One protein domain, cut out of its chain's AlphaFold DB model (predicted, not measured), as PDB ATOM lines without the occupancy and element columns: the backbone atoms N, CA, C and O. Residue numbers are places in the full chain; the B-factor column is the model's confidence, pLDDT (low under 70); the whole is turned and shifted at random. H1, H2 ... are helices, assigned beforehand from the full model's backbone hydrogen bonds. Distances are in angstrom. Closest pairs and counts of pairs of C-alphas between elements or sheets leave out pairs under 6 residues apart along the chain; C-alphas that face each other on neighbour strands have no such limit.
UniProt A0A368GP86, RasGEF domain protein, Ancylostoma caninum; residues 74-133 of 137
ATOM      1  N   PRO A  74      10.409 213.571 107.410       85.50
ATOM      2  CA  PRO A  74       9.454 212.465 107.383       85.50
ATOM      3  C   PRO A  74       8.190 212.807 106.579       85.50
ATOM      4  O   PRO A  74       7.605 213.873 106.718       85.50
ATOM      5  N   THR A  75       7.746 211.868 105.751       89.12
ATOM      6  CA  THR A  75       6.543 211.996 104.921       89.12
ATOM      7  C   THR A  75       5.742 210.698 104.996       89.12
ATOM      8  O   THR A  75       6.303 209.604 104.924       89.12
ATOM      9  N   VAL A  76       4.418 210.802 105.130       90.19
ATOM     10  CA  VAL A  76       3.495 209.660 105.102       90.19
ATOM     11  C   VAL A  76       2.857 209.585 103.710       90.19
ATOM     12  O   VAL A  76       1.930 210.350 103.428       90.19
ATOM     13  N   PRO A  77       3.328 208.693 102.816       92.31
ATOM     14  CA  PRO A  77       2.730 208.528 101.495       92.31
ATOM     15  C   PRO A  77       1.309 207.967 101.600       92.31
ATOM     16  O   PRO A  77       0.978 207.253 102.548       92.31
ATOM     17  N   TYR A  78       0.486 208.225 100.586       92.50
ATOM     18  CA  TYR A  78      -0.781 207.532 100.423       92.50
ATOM     19  C   TYR A  78      -0.519 206.067 100.059       92.50
ATOM     20  O   TYR A  78       0.035 205.749  99.003       92.50
ATOM     21  N   ILE A  79      -0.925 205.162 100.950       91.88
ATOM     22  CA  ILE A  79      -0.611 203.736 100.829       91.88
ATOM     23  C   ILE A  79      -1.298 203.076  99.624       91.88
ATOM     24  O   ILE A  79      -0.771 202.111  99.078       91.88
ATOM     25  N   GLY A  80      -2.432 203.613  99.159       93.38
ATOM     26  CA  GLY A  80      -3.154 203.060  98.011       93.38
ATOM     27  C   GLY A  80      -2.321 203.060  96.728       93.38
ATOM     28  O   GLY A  80      -2.266 202.047  96.039       93.38
ATOM     29  N   VAL A  81      -1.591 204.147  96.453       93.69
ATOM     30  CA  VAL A  81      -0.716 204.259  95.268       93.69
ATOM     31  C   VAL A  81       0.469 203.296  95.353       93.69
ATOM     32  O   VAL A  81       0.815 202.637  94.376       93.69
ATOM     33  N   VAL A  82       1.046 203.146  96.544       94.44
ATOM     34  CA  VAL A  82       2.107 202.163  96.807       94.44
ATOM     35  C   VAL A  82       1.633 200.737  96.520       94.44
ATOM     36  O   VAL A  82       2.323 199.962  95.855       94.44
ATOM     37  N   LEU A  83       0.462 200.370  97.045       96.19
ATOM     38  CA  LEU A  83      -0.094 199.029  96.880       96.19
ATOM     39  C   LEU A  83      -0.497 198.770  95.429       96.19
ATOM     40  O   LEU A  83      -0.298 197.662  94.932       96.19
ATOM     41  N   GLN A  84      -1.004 199.790  94.736       95.94
ATOM     42  CA  GLN A  84      -1.280 199.744  93.306       95.94
ATOM     43  C   GLN A  84      -0.007 199.419  92.508       95.94
ATOM     44  O   GLN A  84      -0.028 198.493  91.699       95.94
ATOM     45  N   ASP A  85       1.117 200.088  92.784       96.62
ATOM     46  CA  ASP A  85       2.394 199.821  92.103       96.62
ATOM     47  C   ASP A  85       2.897 198.393  92.364       96.62
ATOM     48  O   ASP A  85       3.289 197.678  91.437       96.62
ATOM     49  N   LEU A  86       2.839 197.935  93.620       97.81
ATOM     50  CA  LEU A  86       3.208 196.561  93.979       97.81
ATOM     51  C   LEU A  86       2.318 195.528  93.280       97.81
ATOM     52  O   LEU A  86       2.820 194.501  92.818       97.81
ATOM     53  N   THR A  87       1.020 195.812  93.173       97.62
ATOM     54  CA  THR A  87       0.044 194.953  92.492       97.62
ATOM     55  C   THR A  87       0.334 194.884  90.996       97.62
ATOM     56  O   THR A  87       0.376 193.786  90.442       97.62
ATOM     57  N   PHE A  88       0.630 196.015  90.346       97.44
ATOM     58  CA  PHE A  88       1.010 196.035  88.932       97.44
ATOM     59  C   PHE A  88       2.281 195.235  88.661       97.44
ATOM     60  O   PHE A  88       2.317 194.433  87.728       97.44
ATOM     61  N   VAL A  89       3.317 195.390  89.490       98.12
ATOM     62  CA  VAL A  89       4.545 194.598  89.344       98.12
ATOM     63  C   VAL A  89       4.267 193.114  89.585       98.12
ATOM     64  O   VAL A  89       4.796 192.270  88.858       98.12
ATOM     65  N   HIS A  90       3.442 192.782  90.581       97.38
ATOM     66  CA  HIS A  90       3.094 191.404  90.909       97.38
ATOM     67  C   HIS A  90       2.344 190.705  89.770       97.38
ATOM     68  O   HIS A  90       2.761 189.616  89.376       97.38
ATOM     69  N   ALA A  91       1.291 191.337  89.246       97.50
ATOM     70  CA  ALA A  91       0.431 190.784  88.205       97.50
ATOM     71  C   ALA A  91       1.081 190.830  86.812       97.50
ATOM     72  O   ALA A  91       0.932 189.897  86.030       97.50
ATOM     73  N   GLY A  92       1.832 191.892  86.504       96.69
ATOM     74  CA  GLY A  92       2.435 192.094  85.184       96.69
ATOM     75  C   GLY A  92       3.724 191.307  84.936       96.69
ATOM     76  O   GLY A  92       4.212 191.282  83.810       96.69
ATOM     77  N   ASN A  93       4.309 190.679  85.962       97.06
ATOM     78  CA  ASN A  93       5.596 189.992  85.840       97.06
ATOM     79  C   ASN A  93       5.555 188.605  86.487       97.06
ATOM     80  O   ASN A  93       5.232 188.465  87.667       97.06
ATOM     81  N   ALA A  94       5.990 187.575  85.763       96.44
ATOM     82  CA  ALA A  94       6.154 186.235  86.326       96.44
ATOM     83  C   ALA A  94       7.275 186.199  87.383       96.44
ATOM     84  O   ALA A  94       8.305 186.863  87.242       96.44
ATOM     85  N   ASP A  95       7.094 185.395  88.437       97.19
ATOM     86  CA  ASP A  95       8.108 185.199  89.488       97.19
ATOM     87  C   ASP A  95       9.371 184.485  88.991       97.19
ATOM     88  O   ASP A  95      10.454 184.648  89.562       97.19
ATOM     89  N   LYS A  96       9.229 183.701  87.921       97.38
ATOM     90  CA  LYS A  96      10.297 182.944  87.274       97.38
ATOM     91  C   LYS A  96      10.407 183.363  85.814       97.38
ATOM     92  O   LYS A  96       9.410 183.716  85.189       97.38
ATOM     93  N   LEU A  97      11.623 183.346  85.284       95.81
ATOM     94  CA  LEU A  97      11.876 183.611  83.876       95.81
ATOM     95  C   LEU A  97      11.325 182.449  83.030       95.81
ATOM     96  O   LEU A  97      11.444 181.287  83.437       95.81
ATOM     97  N   PRO A  98      10.725 182.748  81.871       93.56
ATOM     98  CA  PRO A  98      10.273 181.724  80.947       93.56
ATOM     99  C   PRO A  98      11.484 181.049  80.274       93.56
ATOM    100  O   PRO A  98      12.557 181.643  80.132       93.56
ATOM    101  N   ALA A  99      11.334 179.763  79.946       93.38
ATOM    102  CA  ALA A  99      12.445 178.901  79.528       93.38
ATOM    103  C   ALA A  99      13.053 179.305  78.175       93.38
ATOM    104  O   ALA A  99      14.255 179.143  77.961       93.38
ATOM    105  N   ASP A 100      12.224 179.852  77.288       93.25
ATOM    106  CA  ASP A 100      12.588 180.419  75.986       93.25
ATOM    107  C   ASP A 100      13.647 181.523  76.117       93.25
ATOM    108  O   ASP A 100      14.623 181.545  75.372       93.25
ATOM    109  N   ARG A 101      13.543 182.372  77.143       88.31
ATOM    110  CA  ARG A 101      14.521 183.429  77.440       88.31
ATOM    111  C   ARG A 101      15.752 182.938  78.203       88.31
ATOM    112  O   ARG A 101      16.571 183.749  78.629       88.31
ATOM    113  N   CYS A 102      15.857 181.640  78.475       91.94
ATOM    114  CA  CYS A 102      16.859 181.070  79.379       91.94
ATOM    115  C   CYS A 102      17.592 179.854  78.791       91.94
ATOM    116  O   CYS A 102      18.214 179.091  79.539       91.94
ATOM    117  N   GLY A 103      17.534 179.670  77.467       91.38
ATOM    118  CA  GLY A 103      18.172 178.542  76.782       91.38
ATOM    119  C   GLY A 103      17.596 177.193  77.218       91.38
ATOM    120  O   GLY A 103      18.340 176.246  77.443       91.38
ATOM    121  N   GLY A 104      16.282 177.128  77.459       91.69
ATOM    122  CA  GLY A 104      15.581 175.923  77.915       91.69
ATOM    123  C   GLY A 104      15.634 175.675  79.427       91.69
ATOM    124  O   GLY A 104      14.893 174.829  79.933       91.69
ATOM    125  N   ARG A 105      16.445 176.427  80.186       92.31
ATOM    126  CA  ARG A 105      16.495 176.305  81.652       92.31
ATOM    127  C   ARG A 105      15.197 176.809  82.279       92.31
ATOM    128  O   ARG A 105      14.789 177.949  82.067       92.31
ATOM    129  N   ARG A 106      14.564 175.959  83.090       93.38
ATOM    130  CA  ARG A 106      13.336 176.269  83.838       93.38
ATOM    131  C   ARG A 106      13.657 176.634  85.281       93.38
ATOM    132  O   ARG A 106      14.667 176.214  85.831       93.38
ATOM    133  N   GLY A 107      12.756 177.376  85.916       94.00
ATOM    134  CA  GLY A 107      12.835 177.618  87.357       94.00
ATOM    135  C   GLY A 107      13.673 178.824  87.782       94.00
ATOM    136  O   GLY A 107      13.715 179.109  88.975       94.00
ATOM    137  N   LEU A 108      14.303 179.541  86.844       96.94
ATOM    138  CA  LEU A 108      15.178 180.673  87.156       96.94
ATOM    139  C   LEU A 108      14.380 181.855  87.711       96.94
ATOM    140  O   LEU A 108      13.345 182.223  87.163       96.94
ATOM    141  N   VAL A 109      14.861 182.459  88.797       97.38
ATOM    142  CA  VAL A 109      14.197 183.591  89.456       97.38
ATOM    143  C   VAL A 109      14.227 184.829  88.563       97.38
ATOM    144  O   VAL A 109      15.262 185.188  88.003       97.38
ATOM    145  N   ASN A 110      13.095 185.528  88.467       97.50
ATOM    146  CA  ASN A 110      13.029 186.822  87.802       97.50
ATOM    147  C   ASN A 110      13.521 187.939  88.739       97.50
ATOM    148  O   ASN A 110      12.732 188.589  89.428       97.50
ATOM    149  N   PHE A 111      14.835 188.170  88.769       97.62
ATOM    150  CA  PHE A 111      15.436 189.217  89.603       97.62
ATOM    151  C   PHE A 111      14.973 190.630  89.241       97.62
ATOM    152  O   PHE A 111      14.902 191.472  90.129       97.62
ATOM    153  N   LEU A 112      14.576 190.882  87.990       96.94
ATOM    154  CA  LEU A 112      14.030 192.180  87.592       96.94
ATOM    155  C   LEU A 112      12.701 192.471  88.307       96.94
ATOM    156  O   LEU A 112      12.518 193.559  88.848       96.94
ATOM    157  N   LYS A 113      11.805 191.475  88.410       98.00
ATOM    158  CA  LYS A 113      10.580 191.596  89.224       98.00
ATOM    159  C   LYS A 113      10.921 191.912  90.681       98.00
ATOM    160  O   LYS A 113      10.329 192.815  91.266       98.00
ATOM    161  N   ARG A 114      11.883 191.184  91.262       98.25
ATOM    162  CA  ARG A 114      12.313 191.386  92.659       98.25
ATOM    163  C   ARG A 114      12.893 192.776  92.876       98.25
ATOM    164  O   ARG A 114      12.565 193.416  93.869       98.25
ATOM    165  N   TRP A 115      13.688 193.256  91.927       98.38
ATOM    166  CA  TRP A 115      14.244 194.598  91.949       98.38
ATOM    167  C   TRP A 115      13.155 195.671  91.914       98.38
ATOM    168  O   TRP A 115      13.177 196.569  92.748       98.38
ATOM    169  N   HIS A 116      12.163 195.561  91.024       98.38
ATOM    170  CA  HIS A 116      11.052 196.519  90.976       98.38
ATOM    171  C   HIS A 116      10.251 196.552  92.285       98.38
ATOM    172  O   HIS A 116       9.968 197.630  92.804       98.38
ATOM    173  N   GLN A 117       9.934 195.387  92.862       98.12
ATOM    174  CA  GLN A 117       9.263 195.308  94.168       98.12
ATOM    175  C   GLN A 117      10.111 195.959  95.273       98.12
ATOM    176  O   GLN A 117       9.601 196.756  96.059       98.12
ATOM    177  N   TYR A 118      11.413 195.658  95.306       97.56
ATOM    178  CA  TYR A 118      12.356 196.260  96.246       97.56
ATOM    179  C   TYR A 118      12.434 197.782  96.089       97.56
ATOM    180  O   TYR A 118      12.368 198.490  97.088       97.56
ATOM    181  N   ALA A 119      12.529 198.294  94.862       96.38
ATOM    182  CA  ALA A 119      12.636 199.725  94.593       96.38
ATOM    183  C   ALA A 119      11.415 200.498  95.118       96.38
ATOM    184  O   ALA A 119      11.576 201.550  95.741       96.38
ATOM    185  N   ILE A 120      10.207 199.945  94.946       95.38
ATOM    186  CA  ILE A 120       8.976 200.517  95.510       95.38
ATOM    187  C   ILE A 120       9.066 200.550  97.044       95.38
ATOM    188  O   ILE A 120       8.864 201.601  97.652       95.38
ATOM    189  N   LEU A 121       9.429 199.436  97.683       94.56
ATOM    190  CA  LEU A 121       9.527 199.354  99.145       94.56
ATOM    191  C   LEU A 121      10.624 200.259  99.730       94.56
ATOM    192  O   LEU A 121      10.408 200.916 100.752       94.56
ATOM    193  N   ASP A 122      11.788 200.336  99.086       93.06
ATOM    194  CA  ASP A 122      12.894 201.185  99.529       93.06
ATOM    195  C   ASP A 122      12.555 202.676  99.385       93.06
ATOM    196  O   ASP A 122      12.927 203.466 100.255       93.06
ATOM    197  N   SER A 123      11.777 203.064  98.363       90.06
ATOM    198  CA  SER A 123      11.264 204.438  98.250       90.06
ATOM    199  C   SER A 123      10.467 204.851  99.496       90.06
ATOM    200  O   SER A 123      10.686 205.926 100.048       90.06
ATOM    201  N   ILE A 124       9.637 203.950 100.032       88.81
ATOM    202  CA  ILE A 124       8.824 204.202 101.231       88.81
ATOM    203  C   ILE A 124       9.663 204.199 102.491       88.81
ATOM    204  O   ILE A 124       9.457 205.018 103.387       88.81
ATOM    205  N   ARG A 125      10.647 203.304 102.563       88.00
ATOM    206  CA  ARG A 125      11.590 203.277 103.677       88.00
ATOM    207  C   ARG A 125      12.329 204.611 103.815       88.00
ATOM    208  O   ARG A 125      12.519 205.073 104.939       88.00
ATOM    209  N   LYS A 126      12.718 205.239 102.699       85.50
ATOM    210  CA  LYS A 126      13.391 206.551 102.689       85.50
ATOM    211  C   LYS A 126      12.497 207.674 103.217       85.50
ATOM    212  O   LYS A 126      12.998 208.542 103.922       85.50
ATOM    213  N   MET A 127      11.186 207.606 102.980       83.88
ATOM    214  CA  MET A 127      10.219 208.604 103.461       83.88
ATOM    215  C   MET A 127      10.025 208.605 104.987       83.88
ATOM    216  O   MET A 127       9.558 209.596 105.540       83.88
ATOM    217  N   LYS A 128      10.412 207.529 105.690       76.69
ATOM    218  CA  LYS A 128      10.290 207.416 107.158       76.69
ATOM    219  C   LYS A 128      11.449 208.027 107.946       76.69
ATOM    220  O   LYS A 128      11.348 208.153 109.164       76.69
ATOM    221  N   ARG A 129      12.580 208.323 107.304       70.25
ATOM    222  CA  ARG A 129      13.782 208.771 108.017       70.25
ATOM    223  C   ARG A 129      13.645 210.243 108.375       70.25
ATOM    224  O   ARG A 129      13.453 211.061 107.491       70.25
ATOM    225  N   TRP A 130      13.802 210.591 109.645       61.88
ATOM    226  CA  TRP A 130      14.109 211.970 110.005       61.88
ATOM    227  C   TRP A 130      15.513 212.275 109.481       61.88
ATOM    228  O   TRP A 130      16.442 211.504 109.730       61.88
ATOM    229  N   VAL A 131      15.681 213.362 108.728       55.22
ATOM    230  CA  VAL A 131      17.022 213.909 108.510       55.22
ATOM    231  C   VAL A 131      17.446 214.491 109.853       55.22
ATOM    232  O   VAL A 131      16.988 215.561 110.246       55.22
ATOM    233  N   SER A 132      18.249 213.746 110.609       47.56
ATOM    234  CA  SER A 132      18.795 214.195 111.889       47.56
ATOM    235  C   SER A 132      19.822 215.309 111.664       47.56
ATOM    236  O   SER A 132      21.019 215.070 111.756       47.56
ATOM    237  N   ASN A 133      19.374 216.536 111.400       49.69
ATOM    238  CA  ASN A 133      20.224 217.732 111.430       49.69
ATOM    239  C   ASN A 133      20.269 218.355 112.839       49.69
ATOM    240  O   ASN A 133      20.233 219.570 112.988       49.69
TER     241      ASN A 133
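This is residues 74 to 133 of the 137 residues of the protein "RasGEF domain protein" of Ancylostoma caninum (UniProt A0A368GP86). Two long helices, H3 and H1, lie side by side and run opposite ways, like the two legs of a narrow U. The chain turns back beyond one end of the pair, in a loop that holds the very short helix H2; both ends of the printed part lie at the other end. The printed part has 60 residues with three named helices, in the order H1, H2, H3, and no named strand; the class is all helix. The whole is a rod of 53 by 25 by 11 A, only just extended and close to loose, with a radius of gyration of the C-alphas of 15.7 A.

H3, the longest helix, holds residues 111 to 127 and measures 24.4 A from C-alpha 111 at (15.436, 189.217, 89.603) to C-alpha 127 at (10.219, 208.604, 103.461). H1 holds residues 79 to 92 and measures 19.7 A; its C-alpha 79 is at (-0.611, 203.736, 100.829). H2 holds residues 99 to 102, 4.9 A from first to last C-alpha.

H3 touches H1 with residues 113 to 120 alone. Their closest C-alphas, those of Gln 117 and Leu 86, are 6.2 A apart. The two helices run opposite ways at a shallow tilt of 6 degrees, with 11.1 A from centre to centre. H2 is apart from H1 and from H3. In H1 and H3 every O i to N i+4 pair is within hydrogen-bond range; H2, with 4 residues, is too short for such a pair, and its one O i to N i+3 pair is within range.

The two C-alphas farthest apart, those of Gly 104 and Asn 133, are 53.8 A apart, while those of Pro 74 and Asn 133, the first and last printed, are 12.7 A apart. The printed part has no cut. The links H1 to H2, of 6 residues, and H2 to H3, of 8, are short. The mean pLDDT of the printed part is 90.9, and residues 130 to 133 are under 70.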